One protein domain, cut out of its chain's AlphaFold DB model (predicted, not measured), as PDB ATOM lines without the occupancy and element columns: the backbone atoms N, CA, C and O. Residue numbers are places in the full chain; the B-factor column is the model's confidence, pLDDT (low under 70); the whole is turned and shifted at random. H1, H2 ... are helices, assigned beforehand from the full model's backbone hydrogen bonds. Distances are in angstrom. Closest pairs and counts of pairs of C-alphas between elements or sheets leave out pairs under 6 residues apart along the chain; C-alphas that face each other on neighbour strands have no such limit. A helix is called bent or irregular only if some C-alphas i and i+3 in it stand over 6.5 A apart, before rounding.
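What this domain is: This is residues 2 to 104 of the 106 residues of the protein "NADH-quinone oxidoreductase subunit A" of Thermoproteus uzoniensis (strain 768-20) (UniProt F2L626). A long helical hairpin, H3 and H4 side by side, makes one side of a wide, open C-shaped frame; residues 2 to 53, of which residue 53 is the first of H3, stand free, and from the hairpin this stretch sweeps round an empty middle to a second long arm, H1, which touches no other helix. The small helix H2 sits on this sweep, between H1 and the long unnamed stretch that leads to H3. The printed part has 103 residues with four named helices, in the order H1, H2, H3, H4, and no named strand; the class is all helix. The whole is extended, with a radius of gyration of the C-alphas of 23.1 A, and flat, spanning 65 by 46 by 14 A.

How they stand to each other: The longest helix by residues is H3, residues 53 to 78, and it touches H4, residues 80 to 103, with 18 pairs of C-alphas within 8 A. Their closest C-alphas are those of Ser 72 and Ile 86, 5.7 A apart. They run opposite ways at a shallow tilt of 7 degrees, centre to centre 10.4 A, and form a helical hairpin. H1, residues 2 to 24, is apart from both H3 and H4. H2, residues 31 to 34, is apart from H1, H3 and H4. Of the O i to N i+4 pairs, 21 of 22 in H3, 18 of 20 in H4 and 17 of 19 in H1 are within hydrogen-bond range; H2 is too short for such a pair, and its one O i to N i+3 pair is within range.

Where its parts are: H3 is 38.3 A from first to last C-alpha, from C-alpha 53 at (-64.449, -34.936, 96.610) to C-alpha 78 at (-86.029, -9.426, 77.867). H4 is 35.3 A long and ends with C-alpha 103 at (-61.045, -35.116, 82.444). It has a kink of 27 degrees near residue 87, and it is irregular, with C-alphas 81 and 84 7.9 A apart. H1 is 32.1 A long and begins with C-alpha 2 at (-104.127, -21.260, 87.111). It has a kink of 29 degrees near residue 18 and is neither bent nor irregular, but only just: C-alphas 18 and 21 are 6.2 A apart. H2 measures 5.1 A.

The domain as a whole: The two C-alphas farthest apart are those of Gly 31 and Gly 81, at 65.0 A. The printed part has no cut. The link from H3 to H4 is tight, that from H1 to H2 is short, and that from H2 to H3, residues 35 to 52, is long. The mean pLDDT of the printed part is 82.7, and the model's confidence is under 70 at residues 29 to 54 and residue 104.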
ATOM      1  N   ALA A   2    -104.605 -19.985  87.676       87.88
ATOM      2  CA  ALA A   2    -104.127 -21.260  87.111       87.88
ATOM      3  C   ALA A   2    -102.838 -21.805  87.769       87.88
ATOM      4  O   ALA A   2    -102.764 -22.985  88.094       87.88
ATOM      5  N   TRP A   3    -101.860 -20.938  88.050       89.94
ATOM      6  CA  TRP A   3    -100.615 -21.334  88.717       89.94
ATOM      7  C   TRP A   3    -100.831 -21.842  90.158       89.94
ATOM      8  O   TRP A   3    -100.185 -22.797  90.569       89.94
ATOM      9  N   LEU A   4    -101.782 -21.270  90.908       96.19
ATOM     10  CA  LEU A   4    -102.133 -21.742  92.255       96.19
ATOM     11  C   LEU A   4    -102.780 -23.126  92.205       96.19
ATOM     12  O   LEU A   4    -102.436 -23.993  92.999       96.19
ATOM     13  N   ILE A   5    -103.688 -23.337  91.249       96.31
ATOM     14  CA  ILE A   5    -104.339 -24.635  91.035       96.31
ATOM     15  C   ILE A   5    -103.288 -25.696  90.691       96.31
ATOM     16  O   ILE A   5    -103.315 -26.783  91.260       96.31
ATOM     17  N   PHE A   6    -102.331 -25.362  89.821       93.44
ATOM     18  CA  PHE A   6    -101.210 -26.243  89.496       93.44
ATOM     19  C   PHE A   6    -100.383 -26.606  90.735       93.44
ATOM     20  O   PHE A   6    -100.141 -27.786  90.980       93.44
ATOM     21  N   LEU A   7     -99.995 -25.620  91.552       96.94
ATOM     22  CA  LEU A   7     -99.211 -25.870  92.764       96.94
ATOM     23  C   LEU A   7     -99.969 -26.728  93.783       96.94
ATOM     24  O   LEU A   7     -99.383 -27.628  94.382       96.94
ATOM     25  N   LEU A   8    -101.273 -26.497  93.953       97.81
ATOM     26  CA  LEU A   8    -102.117 -27.308  94.830       97.81
ATOM     27  C   LEU A   8    -102.257 -28.744  94.316       97.81
ATOM     28  O   LEU A   8    -102.142 -29.682  95.100       97.81
ATOM     29  N   ALA A   9    -102.453 -28.930  93.008       96.75
ATOM     30  CA  ALA A   9    -102.521 -30.253  92.393       96.75
ATOM     31  C   ALA A   9    -101.187 -31.011  92.512       96.75
ATOM     32  O   ALA A   9    -101.185 -32.205  92.809       96.75
ATOM     33  N   LEU A  10    -100.058 -30.316  92.343       95.38
ATOM     34  CA  LEU A  10     -98.719 -30.872  92.539       95.38
ATOM     35  C   LEU A  10     -98.481 -31.272  94.001       95.38
ATOM     36  O   LEU A  10     -98.014 -32.373  94.280       95.38
ATOM     37  N   ALA A  11     -98.833 -30.410  94.954       97.12
ATOM     38  CA  ALA A  11     -98.709 -30.730  96.372       97.12
ATOM     39  C   ALA A  11     -99.595 -31.927  96.758       97.12
ATOM     40  O   ALA A  11     -99.151 -32.828  97.472       97.12
ATOM     41  N   ALA A  12    -100.827 -31.972  96.244       97.31
ATOM     42  CA  ALA A  12    -101.754 -33.074  96.470       97.31
ATOM     43  C   ALA A  12    -101.246 -34.394  95.870       97.31
ATOM     44  O   ALA A  12    -101.355 -35.431  96.520       97.31
ATOM     45  N   SER A  13    -100.654 -34.375  94.671       96.06
ATOM     46  CA  SER A  13    -100.105 -35.582  94.041       96.06
ATOM     47  C   SER A  13     -98.875 -36.112  94.783       96.06
ATOM     48  O   SER A  13     -98.784 -37.315  95.036       96.06
ATOM     49  N   LEU A  14     -97.980 -35.227  95.237       96.38
ATOM     50  CA  LEU A  14     -96.848 -35.592  96.096       96.38
ATOM     51  C   LEU A  14     -97.318 -36.178  97.435       96.38
ATOM     52  O   LEU A  14     -96.794 -37.196  97.892       96.38
ATOM     53  N   ALA A  15     -98.340 -35.581  98.052       95.88
ATOM     54  CA  ALA A  15     -98.937 -36.115  99.270       95.88
ATOM     55  C   ALA A  15     -99.585 -37.488  99.026       95.88
ATOM     56  O   ALA A  15     -99.388 -38.409  99.820       95.88
ATOM     57  N   ALA A  16    -100.299 -37.665  97.911       95.12
ATOM     58  CA  ALA A  16    -100.906 -38.937  97.532       95.12
ATOM     59  C   ALA A  16     -99.854 -40.040  97.340       95.12
ATOM     60  O   ALA A  16    -100.057 -41.152  97.825       95.12
ATOM     61  N   LEU A  17     -98.700 -39.728  96.737       93.88
ATOM     62  CA  LEU A  17     -97.576 -40.664  96.609       93.88
ATOM     63  C   LEU A  17     -97.022 -41.133  97.960       93.88
ATOM     64  O   LEU A  17     -96.521 -42.247  98.056       93.88
ATOM     65  N   LEU A  18     -97.120 -40.322  99.015       92.12
ATOM     66  CA  LEU A  18     -96.690 -40.708 100.362       92.12
ATOM     67  C   LEU A  18     -97.791 -41.426 101.149       92.12
ATOM     68  O   LEU A  18     -97.511 -42.324 101.946       92.12
ATOM     69  N   ILE A  19     -99.043 -41.008 100.969       93.69
ATOM     70  CA  ILE A  19    -100.184 -41.500 101.743       93.69
ATOM     71  C   ILE A  19    -100.688 -42.830 101.176       93.69
ATOM     72  O   ILE A  19    -100.891 -43.765 101.948       93.69
ATOM     73  N   ALA A  20    -100.841 -42.958  99.857       93.25
ATOM     74  CA  ALA A  20    -101.404 -44.158  99.240       93.25
ATOM     75  C   ALA A  20    -100.599 -45.431  99.576       93.25
ATOM     76  O   ALA A  20    -101.210 -46.397 100.043       93.25
ATOM     77  N   PRO A  21     -99.251 -45.450  99.500       89.19
ATOM     78  CA  PRO A  21     -98.483 -46.609  99.939       89.19
ATOM     79  C   PRO A  21     -98.626 -46.875 101.436       89.19
ATOM     80  O   PRO A  21     -98.668 -48.027 101.833       89.19
ATOM     81  N   ARG A  22     -98.757 -45.853 102.290       85.38
ATOM     82  CA  ARG A  22     -98.963 -46.049 103.741       85.38
ATOM     83  C   ARG A  22    -100.341 -46.606 104.099       85.38
ATOM     84  O   ARG A  22    -100.502 -47.172 105.185       85.38
ATOM     85  N   LEU A  23    -101.337 -46.395 103.243       89.06
ATOM     86  CA  LEU A  23    -102.678 -46.955 103.403       89.06
ATOM     87  C   LEU A  23    -102.749 -48.398 102.893       89.06
ATOM     88  O   LEU A  23    -103.403 -49.221 103.524       89.06
ATOM     89  N   LEU A  24    -102.057 -48.702 101.791       89.25
ATOM     90  CA  LEU A  24    -102.063 -50.028 101.165       89.25
ATOM     91  C   LEU A  24    -101.008 -50.983 101.744       89.25
ATOM     92  O   LEU A  24    -101.194 -52.198 101.718       89.25
ATOM     93  N   ALA A  25     -99.890 -50.465 102.256       83.81
ATOM     94  CA  ALA A  25     -98.806 -51.295 102.759       83.81
ATOM     95  C   ALA A  25     -99.185 -51.981 104.084       83.81
ATOM     96  O   ALA A  25     -99.783 -51.356 104.968       83.81
ATOM     97  N   PRO A  26     -98.753 -53.240 104.291       79.12
ATOM     98  CA  PRO A  26     -98.935 -53.934 105.557       79.12
ATOM     99  C   PRO A  26     -98.278 -53.167 106.714       79.12
ATOM    100  O   PRO A  26     -97.054 -53.005 106.760       79.12
ATOM    101  N   ARG A  27     -99.099 -52.736 107.682       70.75
ATOM    102  CA  ARG A  27     -98.665 -52.020 108.899       70.75
ATOM    103  C   ARG A  27     -98.068 -52.925 109.976       70.75
ATOM    104  O   ARG A  27     -97.615 -52.430 111.002       70.75
ATOM    105  N   ARG A  28     -98.089 -54.246 109.772       73.06
ATOM    106  CA  ARG A  28     -97.585 -55.208 110.753       73.06
ATOM    107  C   ARG A  28     -96.083 -54.998 110.933       73.06
ATOM    108  O   ARG A  28     -95.320 -55.102 109.968       73.06
ATOM    109  N   ALA A  29     -95.681 -54.712 112.167       64.25
ATOM    110  CA  ALA A  29     -94.290 -54.766 112.565       64.25
ATOM    111  C   ALA A  29     -93.807 -56.208 112.369       64.25
ATOM    112  O   ALA A  29     -94.301 -57.145 112.996       64.25
ATOM    113  N   SER A  30     -92.937 -56.413 111.386       66.00
ATOM    114  CA  SER A  30     -92.233 -57.678 111.210       66.00
ATOM    115  C   SER A  30     -90.902 -57.552 111.928       66.00
ATOM    116  O   SER A  30     -90.242 -56.533 111.729       66.00
ATOM    117  N   GLY A  31     -90.459 -58.578 112.658       64.31
ATOM    118  CA  GLY A  31     -89.144 -58.571 113.314       64.31
ATOM    119  C   GLY A  31     -88.010 -58.140 112.372       64.31
ATOM    120  O   GLY A  31     -87.168 -57.346 112.756       64.31
ATOM    121  N   ALA A  32     -88.073 -58.499 111.084       63.72
ATOM    122  CA  ALA A  32     -87.124 -58.048 110.056       63.72
ATOM    123  C   ALA A  32     -87.042 -56.515 109.828       63.72
ATOM    124  O   ALA A  32     -86.047 -56.041 109.296       63.72
ATOM    125  N   LYS A  33     -88.077 -55.742 110.190       59.44
ATOM    126  CA  LYS A  33     -88.120 -54.266 110.103       59.44
ATOM    127  C   LYS A  33     -87.689 -53.585 111.409       59.44
ATOM    128  O   LYS A  33     -87.361 -52.404 111.385       59.44
ATOM    129  N   GLU A  34     -87.753 -54.303 112.531       63.78
ATOM    130  CA  GLU A  34     -87.380 -53.811 113.867       63.78
ATOM    131  C   GLU A  34     -85.935 -54.154 114.227       63.78
ATOM    132  O   GLU A  34     -85.280 -53.429 114.977       63.78
ATOM    133  N   VAL A  35     -85.418 -55.242 113.659       64.12
ATOM    134  CA  VAL A  35     -83.996 -55.543 113.677       64.12
ATOM    135  C   VAL A  35     -83.314 -54.393 112.949       64.12
ATOM    136  O   VAL A  35     -83.556 -54.153 111.763       64.12
ATOM    137  N   ARG A  36     -82.446 -53.661 113.658       59.75
ATOM    138  CA  ARG A  36     -81.415 -52.882 112.977       59.75
ATOM    139  C   ARG A  36     -80.701 -53.907 112.127       59.75
ATOM    140  O   ARG A  36     -80.072 -54.786 112.709       59.75
ATOM    141  N   PHE A  37     -80.868 -53.855 110.803       59.25
ATOM    142  CA  PHE A  37     -80.048 -54.663 109.916       59.25
ATOM    143  C   PHE A  37     -78.637 -54.584 110.492       59.25
ATOM    144  O   PHE A  37     -78.124 -53.479 110.683       59.25
ATOM    145  N   GLU A  38     -78.030 -55.720 110.839       58.41
ATOM    146  CA  GLU A  38     -76.654 -55.737 111.357       58.41
ATOM    147  C   GLU A  38     -75.691 -55.015 110.379       58.41
ATOM    148  O   GLU A  38     -74.617 -54.559 110.753       58.41
ATOM    149  N   ALA A  39     -76.180 -54.764 109.157       55.72
ATOM    150  CA  ALA A  39     -75.736 -53.833 108.125       55.72
ATOM    151  C   ALA A  39     -75.736 -52.319 108.471       55.72
ATOM    152  O   ALA A  39     -75.621 -51.492 107.567       55.72
ATOM    153  N   GLY A  40     -75.861 -51.911 109.738       54.84
ATOM    154  CA  GLY A  40     -75.388 -50.587 110.172       54.84
ATOM    155  C   GLY A  40     -73.857 -50.528 110.238       54.84
ATOM    156  O   GLY A  40     -73.256 -49.467 110.067       54.84
ATOM    157  N   ASN A  41     -73.224 -51.686 110.432       55.00
ATOM    158  CA  ASN A  41     -71.816 -51.881 110.141       55.00
ATOM    159  C   ASN A  41     -71.730 -52.478 108.725       55.00
ATOM    160  O   ASN A  41     -72.475 -53.411 108.424       55.00
ATOM    161  N   PRO A  42     -70.867 -51.974 107.829       59.03
ATOM    162  CA  PRO A  42     -70.565 -52.680 106.589       59.03
ATOM    163  C   PRO A  42     -70.218 -54.139 106.940       59.03
ATOM    164  O   PRO A  42     -69.380 -54.326 107.824       59.03
ATOM    165  N   PRO A  43     -70.818 -55.168 106.303       59.00
ATOM    166  CA  PRO A  43     -70.523 -56.571 106.622       59.00
ATOM    167  C   PRO A  43     -69.020 -56.874 106.513       59.00
ATOM    168  O   PRO A  43     -68.499 -57.675 107.277       59.00
ATOM    169  N   TYR A  44     -68.324 -56.143 105.633       57.34
ATOM    170  CA  TYR A  44     -66.880 -55.918 105.634       57.34
ATOM    171  C   TYR A  44     -66.602 -54.498 105.091       57.34
ATOM    172  O   TYR A  44     -67.307 -54.035 104.192       57.34
ATOM    173  N   GLY A  45     -65.578 -53.796 105.603       60.88
ATOM    174  CA  GLY A  45     -65.109 -52.503 105.061       60.88
ATOM    175  C   GLY A  45     -65.256 -51.284 105.989       60.88
ATOM    176  O   GLY A  45     -65.793 -51.362 107.089       60.88
ATOM    177  N   LYS A  46     -64.720 -50.128 105.564       59.31
ATOM    178  CA  LYS A  46     -64.663 -48.896 106.379       59.31
ATOM    179  C   LYS A  46     -66.029 -48.192 106.446       59.31
ATOM    180  O   LYS A  46     -66.586 -47.827 105.417       59.31
ATOM    181  N   THR A  47     -66.502 -47.906 107.662       54.94
ATOM    182  CA  THR A  47     -67.743 -47.160 107.982       54.94
ATOM    183  C   THR A  47     -67.738 -45.717 107.469       54.94
ATOM    184  O   THR A  47     -68.786 -45.158 107.163       54.94
ATOM    185  N   ARG A  48     -66.557 -45.103 107.332       54.84
ATOM    186  CA  ARG A  48     -66.404 -43.811 106.655       54.84
ATOM    187  C   ARG A  48     -66.155 -44.058 105.173       54.84
ATOM    188  O   ARG A  48     -65.005 -44.236 104.763       54.84
ATOM    189  N   ARG A  49     -67.209 -44.007 104.353       57.22
ATOM    190  CA  ARG A  49     -67.007 -43.651 102.945       57.22
ATOM    191  C   ARG A  49     -66.365 -42.268 102.952       57.22
ATOM    192  O   ARG A  49     -66.943 -41.323 103.483       57.22
ATOM    193  N   ARG A  50     -65.145 -42.154 102.424       61.94
ATOM    194  CA  ARG A  50     -64.614 -40.840 102.057       61.94
ATOM    195  C   ARG A  50     -65.660 -40.258 101.113       61.94
ATOM    196  O   ARG A  50     -65.983 -40.925 100.131       61.94
ATOM    197  N   MET A  51     -66.240 -39.096 101.427       56.22
ATOM    198  CA  MET A  51     -66.912 -38.334 100.378       56.22
ATOM    199  C   MET A  51     -65.865 -38.203  99.285       56.22
ATOM    200  O   MET A  51     -64.807 -37.614  99.517       56.22
ATOM    201  N   ALA A  52     -66.085 -38.864  98.153       63.62
ATOM    202  CA  ALA A  52     -65.196 -38.680  97.033       63.62
ATOM    203  C   ALA A  52     -65.402 -37.221  96.635       63.62
ATOM    204  O   ALA A  52     -66.451 -36.874  96.100       63.62
ATOM    205  N   MET A  53     -64.438 -36.358  96.975       65.56
ATOM    206  CA  MET A  53     -64.449 -34.936  96.610       65.56
ATOM    207  C   MET A  53     -64.665 -34.758  95.097       65.56
ATOM    208  O   MET A  53     -65.164 -33.726  94.668       65.56
ATOM    209  N   GLN A  54     -64.387 -35.805  94.312       69.06
ATOM    210  CA  GLN A  54     -64.795 -35.963  92.917       69.06
ATOM    211  C   GLN A  54     -66.273 -35.593  92.681       69.06
ATOM    212  O   GLN A  54     -66.555 -34.831  91.765       69.06
ATOM    213  N   TYR A  55     -67.216 -36.027  93.529       75.81
ATOM    214  CA  TYR A  55     -68.641 -35.694  93.373       75.81
ATOM    215  C   TYR A  55     -68.968 -34.225  93.640       75.81
ATOM    216  O   TYR A  55     -69.908 -33.698  93.053       75.81
ATOM    217  N   ILE A  56     -68.193 -33.545  94.485       82.81
ATOM    218  CA  ILE A  56     -68.417 -32.127  94.789       82.81
ATOM    219  C   ILE A  56     -68.161 -31.264  93.549       82.81
ATOM    220  O   ILE A  56     -68.918 -30.331  93.290       82.81
ATOM    221  N   VAL A  57     -67.162 -31.616  92.734       82.62
ATOM    222  CA  VAL A  57     -66.890 -30.924  91.464       82.62
ATOM    223  C   VAL A  57     -68.082 -31.040  90.513       82.62
ATOM    224  O   VAL A  57     -68.487 -30.040  89.928       82.62
ATOM    225  N   TYR A  58     -68.708 -32.217  90.418       84.81
ATOM    226  CA  TYR A  58     -69.907 -32.400  89.592       84.81
ATOM    227  C   TYR A  58     -71.108 -31.592  90.097       84.81
ATOM    228  O   TYR A  58     -71.862 -31.067  89.281       84.81
ATOM    229  N   VAL A  59     -71.275 -31.443  91.415       87.69
ATOM    230  CA  VAL A  59     -72.330 -30.587  91.985       87.69
ATOM    231  C   VAL A  59     -72.100 -29.123  91.609       87.69
ATOM    232  O   VAL A  59     -73.024 -28.468  91.136       87.69
ATOM    233  N   TYR A  60     -70.874 -28.614  91.752       88.81
ATOM    234  CA  TYR A  60     -70.559 -27.247  91.329       88.81
ATOM    235  C   TYR A  60     -70.730 -27.049  89.824       88.81
ATOM    236  O   TYR A  60     -71.238 -26.013  89.396       88.81
ATOM    237  N   LEU A  61     -70.357 -28.049  89.027       89.00
ATOM    238  CA  LEU A  61     -70.530 -28.009  87.583       89.00
ATOM    239  C   LEU A  61     -72.010 -27.952  87.192       89.00
ATOM    240  O   LEU A  61     -72.380 -27.152  86.335       89.00
ATOM    241  N   ALA A  62     -72.858 -28.746  87.851       89.25
ATOM    242  CA  ALA A  62     -74.303 -28.713  87.649       89.25
ATOM    243  C   ALA A  62     -74.882 -27.331  87.985       89.25
ATOM    244  O   ALA A  62     -75.559 -26.741  87.150       89.25
ATOM    245  N   VAL A  63     -74.532 -26.767  89.146       93.56
ATOM    246  CA  VAL A  63     -74.988 -25.429  89.564       93.56
ATOM    247  C   VAL A  63     -74.547 -24.345  88.574       93.56
ATOM    248  O   VAL A  63     -75.323 -23.441  88.258       93.56
ATOM    249  N   ALA A  64     -73.320 -24.429  88.055       90.88
ATOM    250  CA  ALA A  64     -72.815 -23.479  87.069       90.88
ATOM    251  C   ALA A  64     -73.602 -23.549  85.750       90.88
ATOM    252  O   ALA A  64     -74.032 -22.515  85.237       90.88
ATOM    253  N   VAL A  65     -73.842 -24.756  85.226       91.56
ATOM    254  CA  VAL A  65     -74.625 -24.958  83.995       91.56
ATOM    255  C   VAL A  65     -76.076 -24.513  84.186       91.56
ATOM    256  O   VAL A  65     -76.600 -23.784  83.347       91.56
ATOM    257  N   GLU A  66     -76.714 -24.884  85.299       92.94
ATOM    258  CA  GLU A  66     -78.079 -24.454  85.627       92.94
ATOM    259  C   GLU A  66     -78.195 -22.930  85.707       92.94
ATOM    260  O   GLU A  66     -79.152 -22.358  85.186       92.94
ATOM    261  N   SER A  67     -77.198 -22.256  86.290       92.56
ATOM    262  CA  SER A  67     -77.163 -20.792  86.370       92.56
ATOM    263  C   SER A  67     -77.077 -20.150  84.985       92.56
ATOM    264  O   SER A  67     -77.815 -19.206  84.707       92.56
ATOM    265  N   VAL A  68     -76.235 -20.680  84.088       93.38
ATOM    266  CA  VAL A  68     -76.136 -20.196  82.698       93.38
ATOM    267  C   VAL A  68     -77.461 -20.382  81.965       93.38
ATOM    268  O   VAL A  68     -77.922 -19.456  81.299       93.38
ATOM    269  N   VAL A  69     -78.106 -21.543  82.108       91.94
ATOM    270  CA  VAL A  69     -79.408 -21.819  81.481       91.94
ATOM    271  C   VAL A  69     -80.496 -20.902  82.045       91.94
ATOM    272  O   VAL A  69     -81.242 -20.299  81.277       91.94
ATOM    273  N   GLY A  70     -80.567 -20.736  83.367       92.56
ATOM    274  CA  GLY A  70     -81.536 -19.848  84.012       92.56
ATOM    275  C   GLY A  70     -81.373 -18.391  83.575       92.56
ATOM    276  O   GLY A  70     -82.353 -17.741  83.207       92.56
ATOM    277  N   MET A  71     -80.132 -17.898  83.534       92.38
ATOM    278  CA  MET A  71     -79.818 -16.544  83.069       92.38
ATOM    279  C   MET A  71     -80.145 -16.367  81.581       92.38
ATOM    280  O   MET A  71     -80.686 -15.339  81.188       92.38
ATOM    281  N   SER A  72     -79.875 -17.388  80.766       91.44
ATOM    282  CA  SER A  72     -80.190 -17.401  79.334       91.44
ATOM    283  C   SER A  72     -81.691 -17.287  79.076       91.44
ATOM    284  O   SER A  72     -82.117 -16.510  78.227       91.44
ATOM    285  N   ILE A  73     -82.509 -18.016  79.842       91.12
ATOM    286  CA  ILE A  73     -83.971 -17.918  79.761       91.12
ATOM    287  C   ILE A  73     -84.425 -16.511  80.154       91.12
ATOM    288  O   ILE A  73     -85.229 -15.909  79.447       91.12
ATOM    289  N   ALA A  74     -83.899 -15.964  81.253       93.25
ATOM    290  CA  ALA A  74     -84.239 -14.609  81.682       93.25
ATOM    291  C   ALA A  74     -83.866 -13.558  80.621       93.25
ATOM    292  O   ALA A  74     -84.656 -12.657  80.354       93.25
ATOM    293  N   PHE A  75     -82.703 -13.701  79.984       93.69
ATOM    294  CA  PHE A  75     -82.240 -12.791  78.938       93.69
ATOM    295  C   PHE A  75     -83.094 -12.882  77.667       93.69
ATOM    296  O   PHE A  75     -83.511 -11.849  77.147       93.69
ATOM    297  N   TYR A  76     -83.466 -14.094  77.241       94.00
ATOM    298  CA  TYR A  76     -84.377 -14.308  76.110       94.00
ATOM    299  C   TYR A  76     -85.733 -13.620  76.304       94.00
ATOM    300  O   TYR A  76     -86.312 -13.083  75.362       94.00
ATOM    301  N   LEU A  77     -86.254 -13.635  77.534       94.75
ATOM    302  CA  LEU A  77     -87.528 -12.994  77.859       94.75
ATOM    303  C   LEU A  77     -87.456 -11.459  77.807       94.75
ATOM    304  O   LEU A  77     -88.497 -10.820  77.663       94.75
ATOM    305  N   ILE A  78     -86.260 -10.876  77.939       95.31
ATOM    306  CA  ILE A  78     -86.029  -9.426  77.867       95.31
ATOM    307  C   ILE A  78     -85.785  -8.994  76.420       95.31
ATOM    308  O   ILE A  78     -86.379  -8.018  75.969       95.31
ATOM    309  N   ASP A  79     -84.936  -9.724  75.699       94.88
ATOM    310  CA  ASP A  79     -84.614  -9.459  74.301       94.88
ATOM    311  C   ASP A  79     -84.640 -10.761  73.482       94.88
ATOM    312  O   ASP A  79     -83.637 -11.477  73.411       94.88
ATOM    313  N   PRO A  80     -85.767 -11.075  72.822       91.12
ATOM    314  CA  PRO A  80     -85.882 -12.276  71.998       91.12
ATOM    315  C   PRO A  80     -84.918 -12.308  70.802       91.12
ATOM    316  O   PRO A  80     -84.669 -13.384  70.255       91.12
ATOM    317  N   GLY A  81     -84.370 -11.156  70.389       92.62
ATOM    318  CA  GLY A  81     -83.380 -11.063  69.314       92.62
ATOM    319  C   GLY A  81     -82.028 -11.681  69.678       92.62
ATOM    320  O   GLY A  81     -81.278 -12.052  68.781       92.62
ATOM    321  N   SER A  82     -81.765 -11.873  70.974       92.00
ATOM    322  CA  SER A  82     -80.507 -12.398  71.518       92.00
ATOM    323  C   SER A  82     -80.346 -13.929  71.465       92.00
ATOM    324  O   SER A  82     -79.459 -14.521  72.090       92.00
ATOM    325  N   LEU A  83     -81.236 -14.611  70.738       90.88
ATOM    326  CA  LEU A  83     -81.237 -16.067  70.598       90.88
ATOM    327  C   LEU A  83     -79.876 -16.647  70.145       90.88
ATOM    328  O   LEU A  83     -79.456 -17.641  70.744       90.88
ATOM    329  N   PRO A  84     -79.150 -16.088  69.150       93.62
ATOM    330  CA  PRO A  84     -77.865 -16.654  68.747       93.62
ATOM    331  C   PRO A  84     -76.783 -16.527  69.834       93.62
ATOM    332  O   PRO A  84     -76.027 -17.479  70.038       93.62
ATOM    333  N   GLU A  85     -76.730 -15.420  70.579       92.75
ATOM    334  CA  GLU A  85     -75.797 -15.231  71.698       92.75
ATOM    335  C   GLU A  85     -76.091 -16.207  72.841       92.75
ATOM    336  O   GLU A  85     -75.176 -16.800  73.417       92.75
ATOM    337  N   ILE A  86     -77.375 -16.428  73.130       92.38
ATOM    338  CA  ILE A  86     -77.833 -17.394  74.131       92.38
ATOM    339  C   ILE A  86     -77.426 -18.816  73.748       92.38
ATOM    340  O   ILE A  86     -76.862 -19.544  74.569       92.38
ATOM    341  N   LEU A  87     -77.675 -19.220  72.499       92.56
ATOM    342  CA  LEU A  87     -77.287 -20.547  72.023       92.56
ATOM    343  C   LEU A  87     -75.771 -20.745  72.104       92.56
ATOM    344  O   LEU A  87     -75.322 -21.807  72.536       92.56
ATOM    345  N   ALA A  88     -74.987 -19.723  71.751       93.19
ATOM    346  CA  ALA A  88     -73.534 -19.764  71.872       93.19
ATOM    347  C   ALA A  88     -73.080 -19.917  73.335       93.19
ATOM    348  O   ALA A  88     -72.217 -20.747  73.623       93.19
ATOM    349  N   ALA A  89     -73.686 -19.178  74.269       89.75
ATOM    350  CA  ALA A  89     -73.361 -19.258  75.692       89.75
ATOM    351  C   ALA A  89     -73.692 -20.635  76.296       89.75
ATOM    352  O   ALA A  89     -72.870 -21.218  77.008       89.75
ATOM    353  N   VAL A  90     -74.862 -21.197  75.970       93.00
ATOM    354  CA  VAL A  90     -75.274 -22.533  76.434       93.00
ATOM    355  C   VAL A  90     -74.396 -23.627  75.818       93.00
ATOM    356  O   VAL A  90     -73.953 -24.536  76.527       93.00
ATOM    357  N   ALA A  91     -74.085 -23.538  74.522       93.25
ATOM    358  CA  ALA A  91     -73.175 -24.467  73.853       93.25
ATOM    359  C   ALA A  91     -71.761 -24.421  74.460       93.25
ATOM    360  O   ALA A  91     -71.159 -25.465  74.707       93.25
ATOM    361  N   ALA A  92     -71.242 -23.231  74.772       92.75
ATOM    362  CA  ALA A  92     -69.946 -23.078  75.426       92.75
ATOM    363  C   ALA A  92     -69.943 -23.677  76.842       92.75
ATOM    364  O   ALA A  92     -69.045 -24.448  77.183       92.75
ATOM    365  N   ALA A  93     -70.962 -23.386  77.656       90.69
ATOM    366  CA  ALA A  93     -71.072 -23.920  79.013       90.69
ATOM    367  C   ALA A  93     -71.175 -25.454  79.028       90.69
ATOM    368  O   ALA A  93     -70.498 -26.120  79.814       90.69
ATOM    369  N   THR A  94     -71.975 -26.030  78.126       89.62
ATOM    370  CA  THR A  94     -72.110 -27.490  77.993       89.62
ATOM    371  C   THR A  94     -70.837 -28.148  77.467       89.62
ATOM    372  O   THR A  94     -70.458 -29.206  77.972       89.62
ATOM    373  N   ALA A  95     -70.123 -27.520  76.531       92.56
ATOM    374  CA  ALA A  95     -68.827 -28.006  76.062       92.56
ATOM    375  C   ALA A  95     -67.777 -28.011  77.186       92.56
ATOM    376  O   ALA A  95     -67.095 -29.017  77.385       92.56
ATOM    377  N   VAL A  96     -67.687 -26.932  77.973       90.44
ATOM    378  CA  VAL A  96     -66.799 -26.857  79.147       90.44
ATOM    379  C   VAL A  96     -67.161 -27.932  80.169       90.44
ATOM    380  O   VAL A  96     -66.274 -28.617  80.683       90.44
ATOM    381  N   ALA A  97     -68.453 -28.133  80.432       89.12
ATOM    382  CA  ALA A  97     -68.910 -29.173  81.342       89.12
ATOM    383  C   ALA A  97     -68.566 -30.580  80.850       89.12
ATOM    384  O   ALA A  97     -68.064 -31.391  81.626       89.12
ATOM    385  N   TYR A  98     -68.752 -30.853  79.559       89.50
ATOM    386  CA  TYR A  98     -68.379 -32.125  78.950       89.50
ATOM    387  C   TYR A  98     -66.872 -32.399  79.063       89.50
ATOM    388  O   TYR A  98     -66.473 -33.485  79.483       89.50
ATOM    389  N   ILE A  99     -66.030 -31.408  78.748       90.56
ATOM    390  CA  ILE A  99     -64.567 -31.524  78.857       90.56
ATOM    391  C   ILE A  99     -64.153 -31.767  80.313       90.56
ATOM    392  O   ILE A  99     -63.358 -32.665  80.590       90.56
ATOM    393  N   THR A 100     -64.727 -31.007  81.247       85.69
ATOM    394  CA  THR A 100     -64.422 -31.120  82.680       85.69
ATOM    395  C   THR A 100     -64.830 -32.486  83.227       85.69
ATOM    396  O   THR A 100     -64.047 -33.113  83.937       85.69
ATOM    397  N   ALA A 101     -66.018 -32.977  82.857       84.06
ATOM    398  CA  ALA A 101     -66.503 -34.295  83.254       84.06
ATOM    399  C   ALA A 101     -65.631 -35.422  82.686       84.06
ATOM    400  O   ALA A 101     -65.297 -36.364  83.400       84.06
ATOM    401  N   ARG A 102     -65.205 -35.306  81.423       83.44
ATOM    402  CA  ARG A 102     -64.319 -36.290  80.791       83.44
ATOM    403  C   ARG A 102     -62.939 -36.339  81.448       83.44
ATOM    404  O   ARG A 102     -62.405 -37.424  81.622       83.44
ATOM    405  N   GLY A 103     -62.375 -35.192  81.828       77.12
ATOM    406  CA  GLY A 103     -61.045 -35.116  82.444       77.12
ATOM    407  C   GLY A 103     -60.946 -35.666  83.875       77.12
ATOM    408  O   GLY A 103     -59.840 -35.823  84.374       77.12
ATOM    409  N   HIS A 104     -62.073 -35.944  84.539       67.06
ATOM    410  CA  HIS A 104     -62.125 -36.459  85.918       67.06
ATOM    411  C   HIS A 104     -62.618 -37.918  86.007       67.06
ATOM    412  O   HIS A 104     -62.902 -38.392  87.108       67.06
TER     413      HIS A 104